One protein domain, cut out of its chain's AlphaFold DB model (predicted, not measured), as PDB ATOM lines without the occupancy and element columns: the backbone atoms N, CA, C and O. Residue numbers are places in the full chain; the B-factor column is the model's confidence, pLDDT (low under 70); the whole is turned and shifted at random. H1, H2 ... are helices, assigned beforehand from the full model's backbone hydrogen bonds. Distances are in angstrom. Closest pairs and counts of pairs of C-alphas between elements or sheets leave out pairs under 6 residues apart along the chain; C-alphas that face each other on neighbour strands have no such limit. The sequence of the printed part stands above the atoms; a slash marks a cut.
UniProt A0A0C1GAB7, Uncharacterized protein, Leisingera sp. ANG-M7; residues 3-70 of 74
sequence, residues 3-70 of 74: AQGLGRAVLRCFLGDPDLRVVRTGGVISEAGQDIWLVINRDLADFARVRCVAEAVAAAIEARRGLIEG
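What this domain is: This is residues 3 to 70 of the 74 residues of an uncharacterized protein of Leisingera sp. ANG-M7 (UniProt A0A0C1GAB7). This model has little regular structure: one straight helix, H2, makes one end of a long, thin shape, and loops with the two short helices H1 and H3 make the other. The unnamed stretch 17 to 47 loops round near H1, then runs the length of H2 to reach its first residue. The printed part has 68 residues and three named helices, H1, H2, H3 in chain order, no named strand, and is all helix, with 23 residues in named elements. It is only just loose, close to extended, with a radius of gyration of the C-alphas of 16.4 A, and spans 49 by 24 by 20 A.

How they stand to each other: H2, residues 48 to 62, has each O i to N i+4 pair within hydrogen-bond range. H2 and H3, residues 65 to 68, meet only through their tight link. H3 and H1, residues 13 to 16, touch; their closest C-alphas, of Ile 68 and Phe 14, are 5.1 A apart. H1 and H2 are apart. H1 and H3 are too short for an O i to N i+4 pair.

Where its parts are: H2 is 21.0 A long, from C-alpha 48 at (213.249, 159.810, 218.027) to C-alpha 62 at (223.793, 168.346, 202.047). H1 measures 5.2 A and H3 5.0 A.

The domain as a whole: The C-alphas farthest apart, of Leu 6 and Asp 46, are 49.5 A apart. The link H1 to H2 is long, 31 residues. The printed part has no cut, and no printed residue is under 70 in pLDDT.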
ATOM      1  N   ALA A   3     222.119 158.807 176.059       91.31
ATOM      2  CA  ALA A   3     223.162 157.825 176.409       91.31
ATOM      3  C   ALA A   3     223.406 156.727 175.346       91.31
ATOM      4  O   ALA A   3     224.378 155.992 175.433       91.31
ATOM      5  N   GLN A   4     222.523 156.612 174.345       94.00
ATOM      6  CA  GLN A   4     222.681 155.701 173.202       94.00
ATOM      7  C   GLN A   4     223.229 156.431 171.960       94.00
ATOM      8  O   GLN A   4     223.166 155.892 170.862       94.00
ATOM      9  N   GLY A   5     223.689 157.680 172.104       91.31
ATOM     10  CA  GLY A   5     224.226 158.489 171.006       91.31
ATOM     11  C   GLY A   5     223.176 159.116 170.083       91.31
ATOM     12  O   GLY A   5     223.527 159.638 169.032       91.31
ATOM     13  N   LEU A   6     221.890 159.099 170.452       93.25
ATOM     14  CA  LEU A   6     220.792 159.546 169.578       93.25
ATOM     15  C   LEU A   6     220.451 161.045 169.716       93.25
ATOM     16  O   LEU A   6     219.409 161.478 169.231       93.25
ATOM     17  N   GLY A   7     221.282 161.839 170.403       92.56
ATOM     18  CA  GLY A   7     221.102 163.290 170.529       92.56
ATOM     19  C   GLY A   7     221.458 163.858 171.905       92.56
ATOM     20  O   GLY A   7     222.136 163.217 172.706       92.56
ATOM     21  N   ARG A   8     220.977 165.078 172.178       93.56
ATOM     22  CA  ARG A   8     221.164 165.798 173.451       93.56
ATOM     23  C   ARG A   8     219.903 165.707 174.308       93.56
ATOM     24  O   ARG A   8     218.796 165.654 173.781       93.56
ATOM     25  N   ALA A   9     220.074 165.711 175.626       92.94
ATOM     26  CA  ALA A   9     218.973 165.740 176.583       92.94
ATOM     27  C   ALA A   9     219.272 166.730 177.710       92.94
ATOM     28  O   ALA A   9     220.429 166.916 178.084       92.94
ATOM     29  N   VAL A  10     218.219 167.332 178.260       92.19
ATOM     30  CA  VAL A  10     218.289 168.063 179.529       92.19
ATOM     31  C   VAL A  10     218.150 167.036 180.648       92.19
ATOM     32  O   VAL A  10     217.154 166.315 180.708       92.19
ATOM     33  N   LEU A  11     219.161 166.941 181.508       91.69
ATOM     34  CA  LEU A  11     219.209 166.013 182.637       91.69
ATOM     35  C   LEU A  11     219.449 166.788 183.932       91.69
ATOM     36  O   LEU A  11     220.003 167.886 183.921       91.69
ATOM     37  N   ARG A  12     219.057 166.195 185.062       91.50
ATOM     38  CA  ARG A  12     219.506 166.673 186.374       91.50
ATOM     39  C   ARG A  12     221.013 166.460 186.492       91.50
ATOM     40  O   ARG A  12     221.488 165.391 186.117       91.50
ATOM     41  N   CYS A  13     221.730 167.427 187.064       92.56
ATOM     42  CA  CYS A  13     223.184 167.367 187.257       92.56
ATOM     43  C   CYS A  13     223.611 166.053 187.926       92.56
ATOM     44  O   CYS A  13     224.364 165.283 187.346       92.56
ATOM     45  N   PHE A  14     222.983 165.701 189.054       91.38
ATOM     46  CA  PHE A  14     223.273 164.464 189.788       91.38
ATOM     47  C   PHE A  14     222.975 163.156 189.035       91.38
ATOM     48  O   PHE A  14     223.379 162.092 189.494       91.38
ATOM     49  N   LEU A  15     222.240 163.209 187.919       91.12
ATOM     50  CA  LEU A  15     221.976 162.052 187.062       91.12
ATOM     51  C   LEU A  15     222.941 162.004 185.872       91.12
ATOM     52  O   LEU A  15     223.344 160.921 185.463       91.12
ATOM     53  N   GLY A  16     223.264 163.166 185.300       92.56
ATOM     54  CA  GLY A  16     224.110 163.281 184.115       92.56
ATOM     55  C   GLY A  16     225.603 163.258 184.424       92.56
ATOM     56  O   GLY A  16     226.337 162.547 183.753       92.56
ATOM     57  N   ASP A  17     226.042 163.996 185.444       91.50
ATOM     58  CA  ASP A  17     227.461 164.163 185.780       91.50
ATOM     59  C   ASP A  17     228.174 162.841 186.141       91.50
ATOM     60  O   ASP A  17     229.291 162.636 185.671       91.50
ATOM     61  N   PRO A  18     227.569 161.898 186.899       92.31
ATOM     62  CA  PRO A  18     228.212 160.611 187.172       92.31
ATOM     63  C   PRO A  18     228.047 159.562 186.051       92.31
ATOM     64  O   PRO A  18     228.648 158.490 186.142       92.31
ATOM     65  N   ASP A  19     227.227 159.802 185.018       92.94
ATOM     66  CA  ASP A  19     226.997 158.826 183.939       92.94
ATOM     67  C   ASP A  19     228.041 158.987 182.822       92.94
ATOM     68  O   ASP A  19     227.942 159.862 181.967       92.94
ATOM     69  N   LEU A  20     229.007 158.066 182.782       92.06
ATOM     70  CA  LEU A  20     230.113 158.048 181.812       92.06
ATOM     71  C   LEU A  20     229.682 157.910 180.339       92.06
ATOM     72  O   LEU A  20     230.515 158.027 179.441       92.06
ATOM     73  N   ARG A  21     228.408 157.612 180.059       94.19
ATOM     74  CA  ARG A  21     227.884 157.469 178.688       94.19
ATOM     75  C   ARG A  21     227.391 158.786 178.102       94.19
ATOM     76  O   ARG A  21     227.004 158.829 176.934       94.19
ATOM     77  N   VAL A  22     227.339 159.841 178.906       93.44
ATOM     78  CA  VAL A  22     226.955 161.183 178.481       93.44
ATOM     79  C   VAL A  22     228.019 162.180 178.919       93.44
ATOM     80  O   VAL A  22     228.794 161.934 179.832       93.44
ATOM     81  N   VAL A  23     228.064 163.319 178.237       92.44
ATOM     82  CA  VAL A  23     228.949 164.426 178.594       92.44
ATOM     83  C   VAL A  23     228.126 165.698 178.704       92.44
ATOM     84  O   VAL A  23     227.199 165.936 177.917       92.44
ATOM     85  N   ARG A  24     228.453 166.525 179.694       91.12
ATOM     86  CA  ARG A  24     227.846 167.841 179.865       91.12
ATOM     87  C   ARG A  24     228.288 168.746 178.712       91.12
ATOM     88  O   ARG A  24     229.469 168.942 178.471       91.12
ATOM     89  N   THR A  25     227.319 169.296 177.981       92.00
ATOM     90  CA  THR A  25     227.568 170.140 176.790       92.00
ATOM     91  C   THR A  25     227.199 171.611 177.001       92.00
ATOM     92  O   THR A  25     227.147 172.375 176.042       92.00
ATOM     93  N   GLY A  26     226.884 172.017 178.234       89.00
ATOM     94  CA  GLY A  26     226.475 173.376 178.586       89.00
ATOM     95  C   GLY A  26     226.436 173.594 180.100       89.00
ATOM     96  O   GLY A  26     226.660 172.662 180.874       89.00
ATOM     97  N   GLY A  27     226.160 174.832 180.511       89.25
ATOM     98  CA  GLY A  27     226.059 175.209 181.922       89.25
ATOM     99  C   GLY A  27     224.791 174.698 182.611       89.25
ATOM    100  O   GLY A  27     223.910 174.098 181.993       89.25
ATOM    101  N   VAL A  28     224.706 174.950 183.918       90.94
ATOM    102  CA  VAL A  28     223.481 174.730 184.697       90.94
ATOM    103  C   VAL A  28     222.380 175.659 184.177       90.94
ATOM    104  O   VAL A  28     222.612 176.845 183.963       90.94
ATOM    105  N   ILE A  29     221.182 175.106 183.972       91.44
ATOM    106  CA  ILE A  29     219.995 175.857 183.551       91.44
ATOM    107  C   ILE A  29     219.203 176.211 184.811       91.44
ATOM    108  O   ILE A  29     218.513 175.353 185.366       91.44
ATOM    109  N   SER A  30     219.324 177.452 185.278       85.31
ATOM    110  CA  SER A  30     218.725 177.918 186.536       85.31
ATOM    111  C   SER A  30     217.203 177.750 186.564       85.31
ATOM    112  O   SER A  30     216.641 177.341 187.575       85.31
ATOM    113  N   GLU A  31     216.535 177.973 185.433       88.62
ATOM    114  CA  GLU A  31     215.083 177.848 185.264       88.62
ATOM    115  C   GLU A  31     214.592 176.393 185.348       88.62
ATOM    116  O   GLU A  31     213.410 176.148 185.579       88.62
ATOM    117  N   ALA A  32     215.492 175.418 185.178       86.00
ATOM    118  CA  ALA A  32     215.203 173.990 185.325       86.00
ATOM    119  C   ALA A  32     215.541 173.452 186.733       86.00
ATOM    120  O   ALA A  32     215.345 172.261 187.013       86.00
ATOM    121  N   GLY A  33     216.057 174.307 187.625       85.25
ATOM    122  CA  GLY A  33     216.281 173.989 189.033       85.25
ATOM    123  C   GLY A  33     214.964 173.649 189.730       85.25
ATOM    124  O   GLY A  33     213.925 174.225 189.426       85.25
ATOM    125  N   GLN A  34     214.982 172.669 190.633       86.06
ATOM    126  CA  GLN A  34     213.832 172.347 191.481       86.06
ATOM    127  C   GLN A  34     214.323 172.043 192.887       86.06
ATOM    128  O   GLN A  34     215.370 171.411 193.045       86.06
ATOM    129  N   ASP A  35     213.527 172.435 193.872       90.00
ATOM    130  CA  ASP A  35     213.812 172.160 195.272       90.00
ATOM    131  C   ASP A  35     213.619 170.677 195.602       90.00
ATOM    132  O   ASP A  35     212.717 170.004 195.088       90.00
ATOM    133  N   ILE A  36     214.466 170.168 196.497       90.50
ATOM    134  CA  ILE A  36     214.337 168.827 197.066       90.50
ATOM    135  C   ILE A  36     213.697 168.961 198.444       90.50
ATOM    136  O   ILE A  36     214.245 169.611 199.332       90.50
ATOM    137  N   TRP A  37     212.553 168.303 198.632       94.25
ATOM    138  CA  TRP A  37     211.802 168.331 199.883       94.25
ATOM    139  C   TRP A  37     211.883 166.986 200.596       94.25
ATOM    140  O   TRP A  37     211.522 165.951 200.035       94.25
ATOM    141  N   LEU A  38     212.301 167.009 201.861       94.75
ATOM    142  CA  LEU A  38     212.146 165.879 202.770       94.75
ATOM    143  C   LEU A  38     210.854 166.066 203.564       94.75
ATOM    144  O   LEU A  38     210.776 166.902 204.461       94.75
ATOM    145  N   VAL A  39     209.828 165.294 203.215       96.25
ATOM    146  CA  VAL A  39     208.510 165.380 203.850       96.25
ATOM    147  C   VAL A  39     208.379 164.292 204.907       96.25
ATOM    148  O   VAL A  39     208.567 163.110 204.624       96.25
ATOM    149  N   ILE A  40     208.022 164.696 206.123       95.88
ATOM    150  CA  ILE A  40     207.797 163.801 207.257       95.88
ATOM    151  C   ILE A  40     206.347 163.970 207.692       95.88
ATOM    152  O   ILE A  40     205.850 165.092 207.811       95.88
ATOM    153  N   ASN A  41     205.657 162.856 207.928       95.62
ATOM    154  CA  ASN A  41     204.320 162.909 208.501       95.62
ATOM    155  C   ASN A  41     204.383 163.559 209.898       95.62
ATOM    156  O   ASN A  41     205.203 163.164 210.728       95.62
ATOM    157  N   ARG A  42     203.506 164.539 210.146       94.19
ATOM    158  CA  ARG A  42     203.478 165.328 211.387       94.19
ATOM    159  C   ARG A  42     203.395 164.455 212.639       94.19
ATOM    160  O   ARG A  42     204.125 164.714 213.586       94.19
ATOM    161  N   ASP A  43     202.572 163.414 212.620       95.56
ATOM    162  CA  ASP A  43     202.340 162.549 213.782       95.56
ATOM    163  C   ASP A  43     203.569 161.695 214.114       95.56
ATOM    164  O   ASP A  43     203.728 161.221 215.234       95.56
ATOM    165  N   LEU A  44     204.461 161.506 213.139       95.12
ATOM    166  CA  LEU A  44     205.690 160.736 213.282       95.12
ATOM    167  C   LEU A  44     206.921 161.604 213.571       95.12
ATOM    168  O   LEU A  44     207.952 161.055 213.962       95.12
ATOM    169  N   ALA A  45     206.838 162.925 213.399       91.00
ATOM    170  CA  ALA A  45     207.988 163.828 213.495       91.00
ATOM    171  C   ALA A  45     208.650 163.826 214.886       91.00
ATOM    172  O   ALA A  45     209.870 163.965 214.989       91.00
ATOM    173  N   ASP A  46     207.868 163.585 215.942       93.44
ATOM    174  CA  ASP A  46     208.356 163.570 217.326       93.44
ATOM    175  C   ASP A  46     209.027 162.246 217.728       93.44
ATOM    176  O   ASP A  46     209.709 162.160 218.754       93.44
ATOM    177  N   PHE A  47     208.882 161.192 216.921       97.94
ATOM    178  CA  PHE A  47     209.487 159.900 217.221       97.94
ATOM    179  C   PHE A  47     211.003 159.982 217.013       97.94
ATOM    180  O   PHE A  47     211.477 160.200 215.898       97.94
ATOM    181  N   ALA A  48     211.785 159.704 218.061       97.06
ATOM    182  CA  ALA A  48     213.249 159.810 218.027       97.06
ATOM    183  C   ALA A  48     213.901 159.060 216.846       97.06
ATOM    184  O   ALA A  48     214.818 159.576 216.211       97.06
ATOM    185  N   ARG A  49     213.389 157.870 216.503       96.88
ATOM    186  CA  ARG A  49     213.857 157.091 215.341       96.88
ATOM    187  C   ARG A  49     213.617 157.802 214.005       96.88
ATOM    188  O   ARG A  49     214.449 157.706 213.112       96.88
ATOM    189  N   VAL A  50     212.493 158.507 213.871       97.31
ATOM    190  CA  VAL A  50     212.118 159.228 212.647       97.31
ATOM    191  C   VAL A  50     213.001 160.455 212.497       97.31
ATOM    192  O   VAL A  50     213.566 160.657 211.427       97.31
ATOM    193  N   ARG A  51     213.206 161.207 213.584       95.62
ATOM    194  CA  ARG A  51     214.131 162.344 213.601       95.62
ATOM    195  C   ARG A  51     215.558 161.933 213.233       95.62
ATOM    196  O   ARG A  51     216.151 162.559 212.368       95.62
ATOM    197  N   CYS A  52     216.063 160.841 213.808       97.50
ATOM    198  CA  CYS A  52     217.400 160.326 213.498       97.50
ATOM    199  C   CYS A  52     217.572 160.007 212.000       97.50
ATOM    200  O   CYS A  52     218.545 160.424 211.377       97.50
ATOM    201  N   VAL A  53     216.598 159.322 211.390       97.31
ATOM    202  CA  VAL A  53     216.638 159.029 209.948       97.31
ATOM    203  C   VAL A  53     216.528 160.309 209.120       97.31
ATOM    204  O   VAL A  53     217.259 160.464 208.147       97.31
ATOM    205  N   ALA A  54     215.646 161.233 209.501       96.69
ATOM    206  CA  ALA A  54     215.480 162.495 208.793       96.69
ATOM    207  C   ALA A  54     216.762 163.338 208.793       96.69
ATOM    208  O   ALA A  54     217.166 163.835 207.744       96.69
ATOM    209  N   GLU A  55     217.429 163.444 209.942       96.38
ATOM    210  CA  GLU A  55     218.722 164.119 210.082       96.38
ATOM    211  C   GLU A  55     219.798 163.443 209.225       96.38
ATOM    212  O   GLU A  55     220.525 164.123 208.502       96.38
ATOM    213  N   ALA A  56     219.860 162.108 209.230       97.88
ATOM    214  CA  ALA A  56     220.809 161.361 208.408       97.88
ATOM    215  C   ALA A  56     220.576 161.573 206.900       97.88
ATOM    216  O   ALA A  56     221.531 161.757 206.144       97.88
ATOM    217  N   VAL A  57     219.315 161.584 206.455       97.38
ATOM    218  CA  VAL A  57     218.958 161.859 205.054       97.38
ATOM    219  C   VAL A  57     219.314 163.296 204.684       97.38
ATOM    220  O   VAL A  57     219.948 163.512 203.653       97.38
ATOM    221  N   ALA A  58     218.966 164.271 205.526       96.50
ATOM    222  CA  ALA A  58     219.302 165.672 205.296       96.50
ATOM    223  C   ALA A  58     220.822 165.873 205.177       96.50
ATOM    224  O   ALA A  58     221.287 166.487 204.218       96.50
ATOM    225  N   ALA A  59     221.603 165.275 206.081       97.50
ATOM    226  CA  ALA A  59     223.061 165.320 206.033       97.50
ATOM    227  C   ALA A  59     223.627 164.673 204.757       97.50
ATOM    228  O   ALA A  59     224.559 165.201 204.150       97.50
ATOM    229  N   ALA A  60     223.056 163.549 204.312       96.25
ATOM    230  CA  ALA A  60     223.493 162.872 203.094       96.25
ATOM    231  C   ALA A  60     223.221 163.690 201.820       96.25
ATOM    232  O   ALA A  60     224.021 163.625 200.880       96.25
ATOM    233  N   ILE A  61     222.115 164.438 201.785       95.50
ATOM    234  CA  ILE A  61     221.782 165.360 200.693       95.50
ATOM    235  C   ILE A  61     222.703 166.579 200.723       95.50
ATOM    236  O   ILE A  61     223.268 166.932 199.690       95.50
ATOM    237  N   GLU A  62     222.926 167.174 201.895       94.94
ATOM    238  CA  GLU A  62     223.793 168.346 202.047       94.94
ATOM    239  C   GLU A  62     225.246 168.036 201.650       94.94
ATOM    240  O   GLU A  62     225.867 168.795 200.912       94.94
ATOM    241  N   ALA A  63     225.757 166.856 202.014       95.88
ATOM    242  CA  ALA A  63     227.081 166.389 201.592       95.88
ATOM    243  C   ALA A  63     227.234 166.247 200.064       95.88
ATOM    244  O   ALA A  63     228.351 166.185 199.565       95.88
ATOM    245  N   ARG A  64     226.123 166.175 199.321       94.62
ATOM    246  CA  ARG A  64     226.075 166.076 197.853       94.62
ATOM    247  C   ARG A  64     225.543 167.350 197.205       94.62
ATOM    248  O   ARG A  64     225.207 167.340 196.021       94.62
ATOM    249  N   ARG A  65     225.455 168.454 197.955       92.88
ATOM    250  CA  ARG A  65     224.948 169.732 197.449       92.88
ATOM    251  C   ARG A  65     225.712 170.185 196.203       92.88
ATOM    252  O   ARG A  65     225.086 170.665 195.265       92.88
ATOM    253  N   GLY A  66     227.034 169.992 196.167       92.31
ATOM    254  CA  GLY A  66     227.863 170.291 194.997       92.31
ATOM    255  C   GLY A  66     227.374 169.575 193.737       92.31
ATOM    256  O   GLY A  66     227.074 170.234 192.741       92.31
ATOM    257  N   LEU A  67     227.205 168.253 193.804       92.62
ATOM    258  CA  LEU A  67     226.679 167.434 192.708       92.62
ATOM    259  C   LEU A  67     225.259 167.840 192.290       92.62
ATOM    260  O   LEU A  67     224.948 167.969 191.106       92.62
ATOM    261  N   ILE A  68     224.373 168.027 193.271       92.69
ATOM    262  CA  ILE A  68     222.954 168.327 193.038       92.69
ATOM    263  C   ILE A  68     222.798 169.689 192.356       92.69
ATOM    264  O   ILE A  68     222.043 169.810 191.392       92.69
ATOM    265  N   GLU A  69     223.548 170.689 192.817       90.88
ATOM    266  CA  GLU A  69     223.543 172.047 192.267       90.88
ATOM    267  C   GLU A  69     224.435 172.175 191.015       90.88
ATOM    268  O   GLU A  69     224.492 173.240 190.404       90.88
ATOM    269  N   GLY A  70     225.090 171.088 190.583       89.19
ATOM    270  CA  GLY A  70     225.892 171.032 189.360       89.19
ATOM    271  C   GLY A  70     227.200 171.818 189.423       89.19
ATOM    272  O   GLY A  70     227.643 172.329 188.398       89.19
TER     273      GLY A  70